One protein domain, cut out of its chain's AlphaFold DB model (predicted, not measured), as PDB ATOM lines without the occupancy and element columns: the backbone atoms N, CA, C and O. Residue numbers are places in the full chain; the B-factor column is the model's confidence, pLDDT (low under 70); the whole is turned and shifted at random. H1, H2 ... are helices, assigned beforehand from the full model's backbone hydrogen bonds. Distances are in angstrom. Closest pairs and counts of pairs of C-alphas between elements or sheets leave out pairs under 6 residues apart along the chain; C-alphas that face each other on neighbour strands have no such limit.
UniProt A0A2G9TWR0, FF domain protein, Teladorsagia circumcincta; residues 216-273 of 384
ATOM      1  N   THR A 216      31.133  40.581  37.410       62.59
ATOM      2  CA  THR A 216      30.984  39.865  36.132       62.59
ATOM      3  C   THR A 216      30.809  40.907  35.048       62.59
ATOM      4  O   THR A 216      29.815  41.625  35.092       62.59
ATOM      5  N   THR A 217      31.698  40.987  34.067       73.88
ATOM      6  CA  THR A 217      31.474  41.922  32.967       73.88
ATOM      7  C   THR A 217      30.304  41.445  32.113       73.88
ATOM      8  O   THR A 217      29.971  40.254  32.049       73.88
ATOM      9  N   PHE A 218      29.685  42.377  31.392       76.25
ATOM     10  CA  PHE A 218      28.673  42.016  30.408       76.25
ATOM     11  C   PHE A 218      29.223  41.028  29.357       76.25
ATOM     12  O   PHE A 218      28.480  40.181  28.871       76.25
ATOM     13  N   GLU A 219      30.519  41.082  29.041       75.75
ATOM     14  CA  GLU A 219      31.168  40.155  28.105       75.75
ATOM     15  C   GLU A 219      31.215  38.719  28.642       75.75
ATOM     16  O   GLU A 219      30.896  37.777  27.913       75.75
ATOM     17  N   GLU A 220      31.535  38.534  29.925       76.19
ATOM     18  CA  GLU A 220      31.500  37.218  30.571       76.19
ATOM     19  C   GLU A 220      30.075  36.665  30.660       76.19
ATOM     20  O   GLU A 220      29.837  35.496  30.337       76.19
ATOM     21  N   PHE A 221      29.111  37.516  31.021       79.06
ATOM     22  CA  PHE A 221      27.693  37.162  31.035       79.06
ATOM     23  C   PHE A 221      27.194  36.777  29.635       79.06
ATOM     24  O   PHE A 221      26.550  35.740  29.458       79.06
ATOM     25  N   SER A 222      27.540  37.576  28.625       81.50
ATOM     26  CA  SER A 222      27.189  37.335  27.227       81.50
ATOM     27  C   SER A 222      27.762  36.006  26.735       81.50
ATOM     28  O   SER A 222      27.048  35.200  26.132       81.50
ATOM     29  N   LYS A 223      29.018  35.706  27.088       83.56
ATOM     30  CA  LYS A 223      29.667  34.427  26.785       83.56
ATOM     31  C   LYS A 223      28.963  33.244  27.450       83.56
ATOM     32  O   LYS A 223      28.783  32.213  26.807       83.56
ATOM     33  N   TRP A 224      28.543  33.350  28.712       80.50
ATOM     34  CA  TRP A 224      27.810  32.271  29.391       80.50
ATOM     35  C   TRP A 224      26.440  32.006  28.778       80.50
ATOM     36  O   TRP A 224      26.075  30.847  28.592       80.50
ATOM     37  N   VAL A 225      25.703  33.063  28.436       80.38
ATOM     38  CA  VAL A 225      24.390  32.931  27.797       80.38
ATOM     39  C   VAL A 225      24.548  32.309  26.408       80.38
ATOM     40  O   VAL A 225      23.900  31.310  26.116       80.38
ATOM     41  N   THR A 226      25.476  32.800  25.586       83.00
ATOM     42  CA  THR A 226      25.718  32.270  24.227       83.00
ATOM     43  C   THR A 226      26.377  30.890  24.193       83.00
ATOM     44  O   THR A 226      26.274  30.193  23.188       83.00
ATOM     45  N   SER A 227      27.002  30.439  25.287       81.50
ATOM     46  CA  SER A 227      27.507  29.060  25.407       81.50
ATOM     47  C   SER A 227      26.383  28.017  25.478       81.50
ATOM     48  O   SER A 227      26.632  26.830  25.270       81.50
ATOM     49  N   ALA A 228      25.148  28.431  25.783       80.06
ATOM     50  CA  ALA A 228      23.980  27.564  25.745       80.06
ATOM     51  C   ALA A 228      23.312  27.620  24.363       80.06
ATOM     52  O   ALA A 228      23.052  28.696  23.834       80.06
ATOM     53  N   GLU A 229      22.923  26.462  23.823       74.69
ATOM     54  CA  GLU A 229      22.234  26.352  22.524       74.69
ATOM     55  C   GLU A 229      20.974  27.235  22.443       74.69
ATOM     56  O   GLU A 229      20.685  27.844  21.417       74.69
ATOM     57  N   LYS A 230      20.264  27.389  23.570       74.75
ATOM     58  CA  LYS A 230      19.087  28.266  23.698       74.75
ATOM     59  C   LYS A 230      19.429  29.755  23.807       74.75
ATOM     60  O   LYS A 230      18.583  30.591  23.515       74.75
ATOM     61  N   GLY A 231      20.637  30.089  24.255       71.56
ATOM     62  CA  GLY A 231      21.083  31.467  24.434       71.56
ATOM     63  C   GLY A 231      21.643  32.105  23.164       71.56
ATOM     64  O   GLY A 231      21.722  33.324  23.097       71.56
ATOM     65  N   LEU A 232      21.948  31.308  22.132       74.69
ATOM     66  CA  LEU A 232      22.343  31.793  20.800       74.69
ATOM     67  C   LEU A 232      21.231  32.576  20.081       74.69
ATOM     68  O   LEU A 232      21.518  33.367  19.190       74.69
ATOM     69  N   VAL A 233      19.967  32.340  20.451       79.56
ATOM     70  CA  VAL A 233      18.788  33.004  19.866       79.56
ATOM     71  C   VAL A 233      18.422  34.284  20.631       79.56
ATOM     72  O   VAL A 233      17.578  35.055  20.180       79.56
ATOM     73  N   VAL A 234      19.040  34.528  21.791       81.75
ATOM     74  CA  VAL A 234      18.784  35.733  22.585       81.75
ATOM     75  C   VAL A 234      19.541  36.893  21.950       81.75
ATOM     76  O   VAL A 234      20.746  36.818  21.726       81.75
ATOM     77  N   ASP A 235      18.833  37.975  21.647       86.06
ATOM     78  CA  ASP A 235      19.453  39.162  21.085       86.06
ATOM     79  C   ASP A 235      20.304  39.900  22.123       86.06
ATOM     80  O   ASP A 235      20.015  39.945  23.322       86.06
ATOM     81  N   TYR A 236      21.353  40.538  21.617       82.19
ATOM     82  CA  TYR A 236      22.324  41.284  22.408       82.19
ATOM     83  C   TYR A 236      21.681  42.371  23.291       82.19
ATOM     84  O   TYR A 236      22.135  42.615  24.410       82.19
ATOM     85  N   GLY A 237      20.606  43.010  22.811       82.50
ATOM     86  CA  GLY A 237      19.874  44.041  23.547       82.50
ATOM     87  C   GLY A 237      19.166  43.476  24.777       82.50
ATOM     88  O   GLY A 237      19.346  43.984  25.883       82.50
ATOM     89  N   ASN A 238      18.437  42.377  24.610       84.81
ATOM     90  CA  ASN A 238      17.755  41.680  25.692       84.81
ATOM     91  C   ASN A 238      18.739  41.055  26.681       84.81
ATOM     92  O   ASN A 238      18.523  41.148  27.888       84.81
ATOM     93  N   MET A 239      19.866  40.511  26.209       85.31
ATOM     94  CA  MET A 239      20.948  40.065  27.095       85.31
ATOM     95  C   MET A 239      21.451  41.220  27.971       85.31
ATOM     96  O   MET A 239      21.617  41.047  29.178       85.31
ATOM     97  N   LYS A 240      21.649  42.410  27.394       82.31
ATOM     98  CA  LYS A 240      22.118  43.597  28.124       82.31
ATOM     99  C   LYS A 240      21.096  44.114  29.133       82.31
ATOM    100  O   LYS A 240      21.471  44.463  30.248       82.31
ATOM    101  N   LEU A 241      19.810  44.097  28.788       86.75
ATOM    102  CA  LEU A 241      18.731  44.451  29.715       86.75
ATOM    103  C   LEU A 241      18.641  43.471  30.892       86.75
ATOM    104  O   LEU A 241      18.533  43.899  32.041       86.75
ATOM    105  N   CYS A 242      18.735  42.165  30.629       82.38
ATOM    106  CA  CYS A 242      18.762  41.152  31.681       82.38
ATOM    107  C   CYS A 242      19.981  41.307  32.595       82.38
ATOM    108  O   CYS A 242      19.832  41.247  33.814       82.38
ATOM    109  N   TYR A 243      21.165  41.541  32.027       84.31
ATOM    110  CA  TYR A 243      22.381  41.796  32.795       84.31
ATOM    111  C   TYR A 243      22.233  43.026  33.699       84.31
ATOM    112  O   TYR A 243      22.414  42.910  34.908       84.31
ATOM    113  N   ASN A 244      21.807  44.169  33.151       83.31
ATOM    114  CA  ASN A 244      21.604  45.394  33.930       83.31
ATOM    115  C   ASN A 244      20.582  45.190  35.058       83.31
ATOM    116  O   ASN A 244      20.823  45.601  36.185       83.31
ATOM    117  N   SER A 245      19.481  44.478  34.794       85.56
ATOM    118  CA  SER A 245      18.490  44.150  35.825       85.56
ATOM    119  C   SER A 245      19.066  43.268  36.942       85.56
ATOM    120  O   SER A 245      18.715  43.435  38.112       85.56
ATOM    121  N   LEU A 246      19.960  42.329  36.611       79.69
ATOM    122  CA  LEU A 246      20.642  41.488  37.596       79.69
ATOM    123  C   LEU A 246      21.650  42.287  38.429       79.69
ATOM    124  O   LEU A 246      21.705  42.079  39.644       79.69
ATOM    125  N   VAL A 247      22.386  43.210  37.804       80.00
ATOM    126  CA  VAL A 247      23.303  44.140  38.481       80.00
ATOM    127  C   VAL A 247      22.526  45.049  39.434       80.00
ATOM    128  O   VAL A 247      22.779  45.032  40.636       80.00
ATOM    129  N   GLU A 248      21.482  45.728  38.955       79.12
ATOM    130  CA  GLU A 248      20.620  46.581  39.785       79.12
ATOM    131  C   GLU A 248      19.993  45.809  40.957       79.12
ATOM    132  O   GLU A 248      19.866  46.325  42.071       79.12
ATOM    133  N   LYS A 249      19.612  44.544  40.740       77.75
ATOM    134  CA  LYS A 249      19.086  43.670  41.797       77.75
ATOM    135  C   LYS A 249      20.153  43.303  42.831       77.75
ATOM    136  O   LYS A 249      19.826  43.235  44.019       77.75
ATOM    137  N   ALA A 250      21.393  43.059  42.410       70.06
ATOM    138  CA  ALA A 250      22.515  42.797  43.307       70.06
ATOM    139  C   ALA A 250      22.839  44.036  44.161       70.06
ATOM    140  O   ALA A 250      22.860  43.934  45.389       70.06
ATOM    141  N   GLU A 251      22.941  45.210  43.538       75.06
ATOM    142  CA  GLU A 251      23.152  46.488  44.226       75.06
ATOM    143  C   GLU A 251      21.999  46.845  45.172       75.06
ATOM    144  O   GLU A 251      22.196  47.354  46.275       75.06
ATOM    145  N   SER A 252      20.753  46.593  44.759       73.38
ATOM    146  CA  SER A 252      19.575  46.830  45.598       73.38
ATOM    147  C   SER A 252      19.624  45.995  46.875       73.38
ATOM    148  O   SER A 252      19.367  46.514  47.965       73.38
ATOM    149  N   LYS A 253      20.032  44.728  46.750       78.12
ATOM    150  CA  LYS A 253      20.189  43.808  47.877       78.12
ATOM    151  C   LYS A 253      21.321  44.227  48.814       78.12
ATOM    152  O   LYS A 253      21.156  44.144  50.028       78.12
ATOM    153  N   GLU A 254      22.442  44.700  48.280       69.50
ATOM    154  CA  GLU A 254      23.541  45.236  49.091       69.50
ATOM    155  C   GLU A 254      23.113  46.498  49.849       69.50
ATOM    156  O   GLU A 254      23.267  46.589  51.067       69.50
ATOM    157  N   ARG A 255      22.446  47.428  49.161       73.50
ATOM    158  CA  ARG A 255      21.891  48.642  49.768       73.50
ATOM    159  C   ARG A 255      20.831  48.327  50.828       73.50
ATOM    160  O   ARG A 255      20.592  49.117  51.740       73.50
ATOM    161  N   GLU A 256      20.113  47.216  50.706       75.81
ATOM    162  CA  GLU A 256      19.187  46.742  51.737       75.81
ATOM    163  C   GLU A 256      19.927  46.161  52.946       75.81
ATOM    164  O   GLU A 256      19.595  46.533  54.073       75.81
ATOM    165  N   ALA A 257      20.964  45.348  52.728       72.69
ATOM    166  CA  ALA A 257      21.812  44.812  53.791       72.69
ATOM    167  C   ALA A 257      22.480  45.933  54.606       72.69
ATOM    168  O   ALA A 257      22.412  45.926  55.835       72.69
ATOM    169  N   GLU A 258      23.005  46.965  53.941       73.56
ATOM    170  CA  GLU A 258      23.580  48.136  54.614       73.56
ATOM    171  C   GLU A 258      22.530  48.861  55.478       73.56
ATOM    172  O   GLU A 258      22.782  49.248  56.625       73.56
ATOM    173  N   ARG A 259      21.296  49.004  54.973       75.62
ATOM    174  CA  ARG A 259      20.194  49.581  55.759       75.62
ATOM    175  C   ARG A 259      19.800  48.693  56.939       75.62
ATOM    176  O   ARG A 259      19.436  49.231  57.989       75.62
ATOM    177  N   GLU A 260      19.836  47.370  56.805       74.62
ATOM    178  CA  GLU A 260      19.584  46.444  57.913       74.62
ATOM    179  C   GLU A 260      20.666  46.528  58.991       74.62
ATOM    180  O   GLU A 260      20.333  46.608  60.178       74.62
ATOM    181  N   GLU A 261      21.938  46.602  58.608       68.56
ATOM    182  CA  GLU A 261      23.057  46.799  59.533       68.56
ATOM    183  C   GLU A 261      22.954  48.149  60.252       68.56
ATOM    184  O   GLU A 261      23.053  48.213  61.482       68.56
ATOM    185  N   ALA A 262      22.618  49.221  59.530       75.06
ATOM    186  CA  ALA A 262      22.366  50.532  60.124       75.06
ATOM    187  C   ALA A 262      21.191  50.503  61.117       75.06
ATOM    188  O   ALA A 262      21.254  51.108  62.193       75.06
ATOM    189  N   ARG A 263      20.111  49.777  60.799       84.12
ATOM    190  CA  ARG A 263      18.973  49.577  61.713       84.12
ATOM    191  C   ARG A 263      19.378  48.758  62.934       84.12
ATOM    192  O   ARG A 263      18.998  49.123  64.046       84.12
ATOM    193  N   LYS A 264      20.161  47.691  62.763       80.75
ATOM    194  CA  LYS A 264      20.687  46.869  63.862       80.75
ATOM    195  C   LYS A 264      21.557  47.710  64.795       80.75
ATOM    196  O   LYS A 264      21.339  47.673  66.004       80.75
ATOM    197  N   LYS A 265      22.439  48.545  64.243       71.75
ATOM    198  CA  LYS A 265      23.274  49.478  65.005       71.75
ATOM    199  C   LYS A 265      22.447  50.498  65.783       71.75
ATOM    200  O   LYS A 265      22.682  50.698  66.970       71.75
ATOM    201  N   ARG A 266      21.427  51.094  65.156       80.19
ATOM    202  CA  ARG A 266      20.494  52.010  65.841       80.19
ATOM    203  C   ARG A 266      19.730  51.325  66.974       80.19
ATOM    204  O   ARG A 266      19.547  51.928  68.026       80.19
ATOM    205  N   ARG A 267      19.302  50.070  66.787       81.69
ATOM    206  CA  ARG A 267      18.659  49.279  67.851       81.69
ATOM    207  C   ARG A 267      19.624  49.047  69.007       81.69
ATOM    208  O   ARG A 267      19.283  49.371  70.133       81.69
ATOM    209  N   GLN A 268      20.840  48.582  68.728       76.38
ATOM    210  CA  GLN A 268      21.877  48.387  69.746       76.38
ATOM    211  C   GLN A 268      22.192  49.684  70.506       76.38
ATOM    212  O   GLN A 268      22.336  49.669  71.724       76.38
ATOM    213  N   GLU A 269      22.251  50.825  69.815       76.94
ATOM    214  CA  GLU A 269      22.432  52.132  70.448       76.94
ATOM    215  C   GLU A 269      21.240  52.522  71.335       76.94
ATOM    216  O   GLU A 269      21.437  53.029  72.437       76.94
ATOM    217  N   SER A 270      20.009  52.273  70.885       84.38
ATOM    218  CA  SER A 270      18.802  52.531  71.678       84.38
ATOM    219  C   SER A 270      18.745  51.658  72.931       84.38
ATOM    220  O   SER A 270      18.486  52.177  74.017       84.38
ATOM    221  N   GLU A 271      19.046  50.365  72.802       78.62
ATOM    222  CA  GLU A 271      19.140  49.424  73.925       78.62
ATOM    223  C   GLU A 271      20.214  49.870  74.922       78.62
ATOM    224  O   GLU A 271      19.967  49.937  76.123       78.62
ATOM    225  N   PHE A 272      21.381  50.291  74.430       78.38
ATOM    226  CA  PHE A 272      22.449  50.827  75.269       78.38
ATOM    227  C   PHE A 272      22.037  52.119  75.996       78.38
ATOM    228  O   PHE A 272      22.249  52.260  77.198       78.38
ATOM    229  N   ARG A 273      21.383  53.059  75.301       80.12
ATOM    230  CA  ARG A 273      20.850  54.295  75.908       80.12
ATOM    231  C   ARG A 273      19.732  54.019  76.910       80.12
ATOM    232  O   ARG A 273      19.528  54.813  77.828       80.12
TER     233      ARG A 273
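What this domain is: This is residues 216 to 273 of the 384 residues of the protein "FF domain protein" of Teladorsagia circumcincta (UniProt A0A2G9TWR0). One long straight helix, H2, makes the length of the model, and a short helix, H1, packs slantwise on its first part, residues 236 to 243, to form a small head. Residues 248 to 273 of the long helix stand free and stick out from that head as a single arm. The printed part has 58 residues with two named helices, H1 then H2 along the chain, and no named strand; the class is all helix. The whole is extended, with a radius of gyration of the C-alphas of 18.8 A, and its C-alphas span 60 by 16 by 16 A, the outline of a rod.

Where its parts are: Find C-alpha 236 at (22.324, 41.284, 22.408); from there H2, residues 236 to 273, runs 55.1 A to C-alpha 273 at (20.850, 54.295, 75.908), mostly along z. Then go back to C-alpha 218 at (28.673, 42.016, 30.408), where H1 begins; it holds residues 218 to 226 and measures 11.9 A from first to last C-alpha.

How they stand to each other: Look first at residues 236 to 243, the part of H2 that alone touches H1. The closest C-alphas of the two helices are those of Tyr 243 and Phe 218, 6.7 A apart. Their lines stand at a steep tilt of 59 degrees, and they run opposite ways. In H1 and H2, every O i to N i+4 pair is within hydrogen-bond range.

The domain as a whole: The C-alphas farthest apart are those of Glu 229 and Arg 273, 60.3 A. Without the residues that stand free, you find a body of 32 residues spanning 24 by 16 by 11 A. The printed part has no cut, and a short link of 9 residues joins H1 to H2. The mean pLDDT of the printed part is 78.3; residues 216, 254 and 261 are under 70.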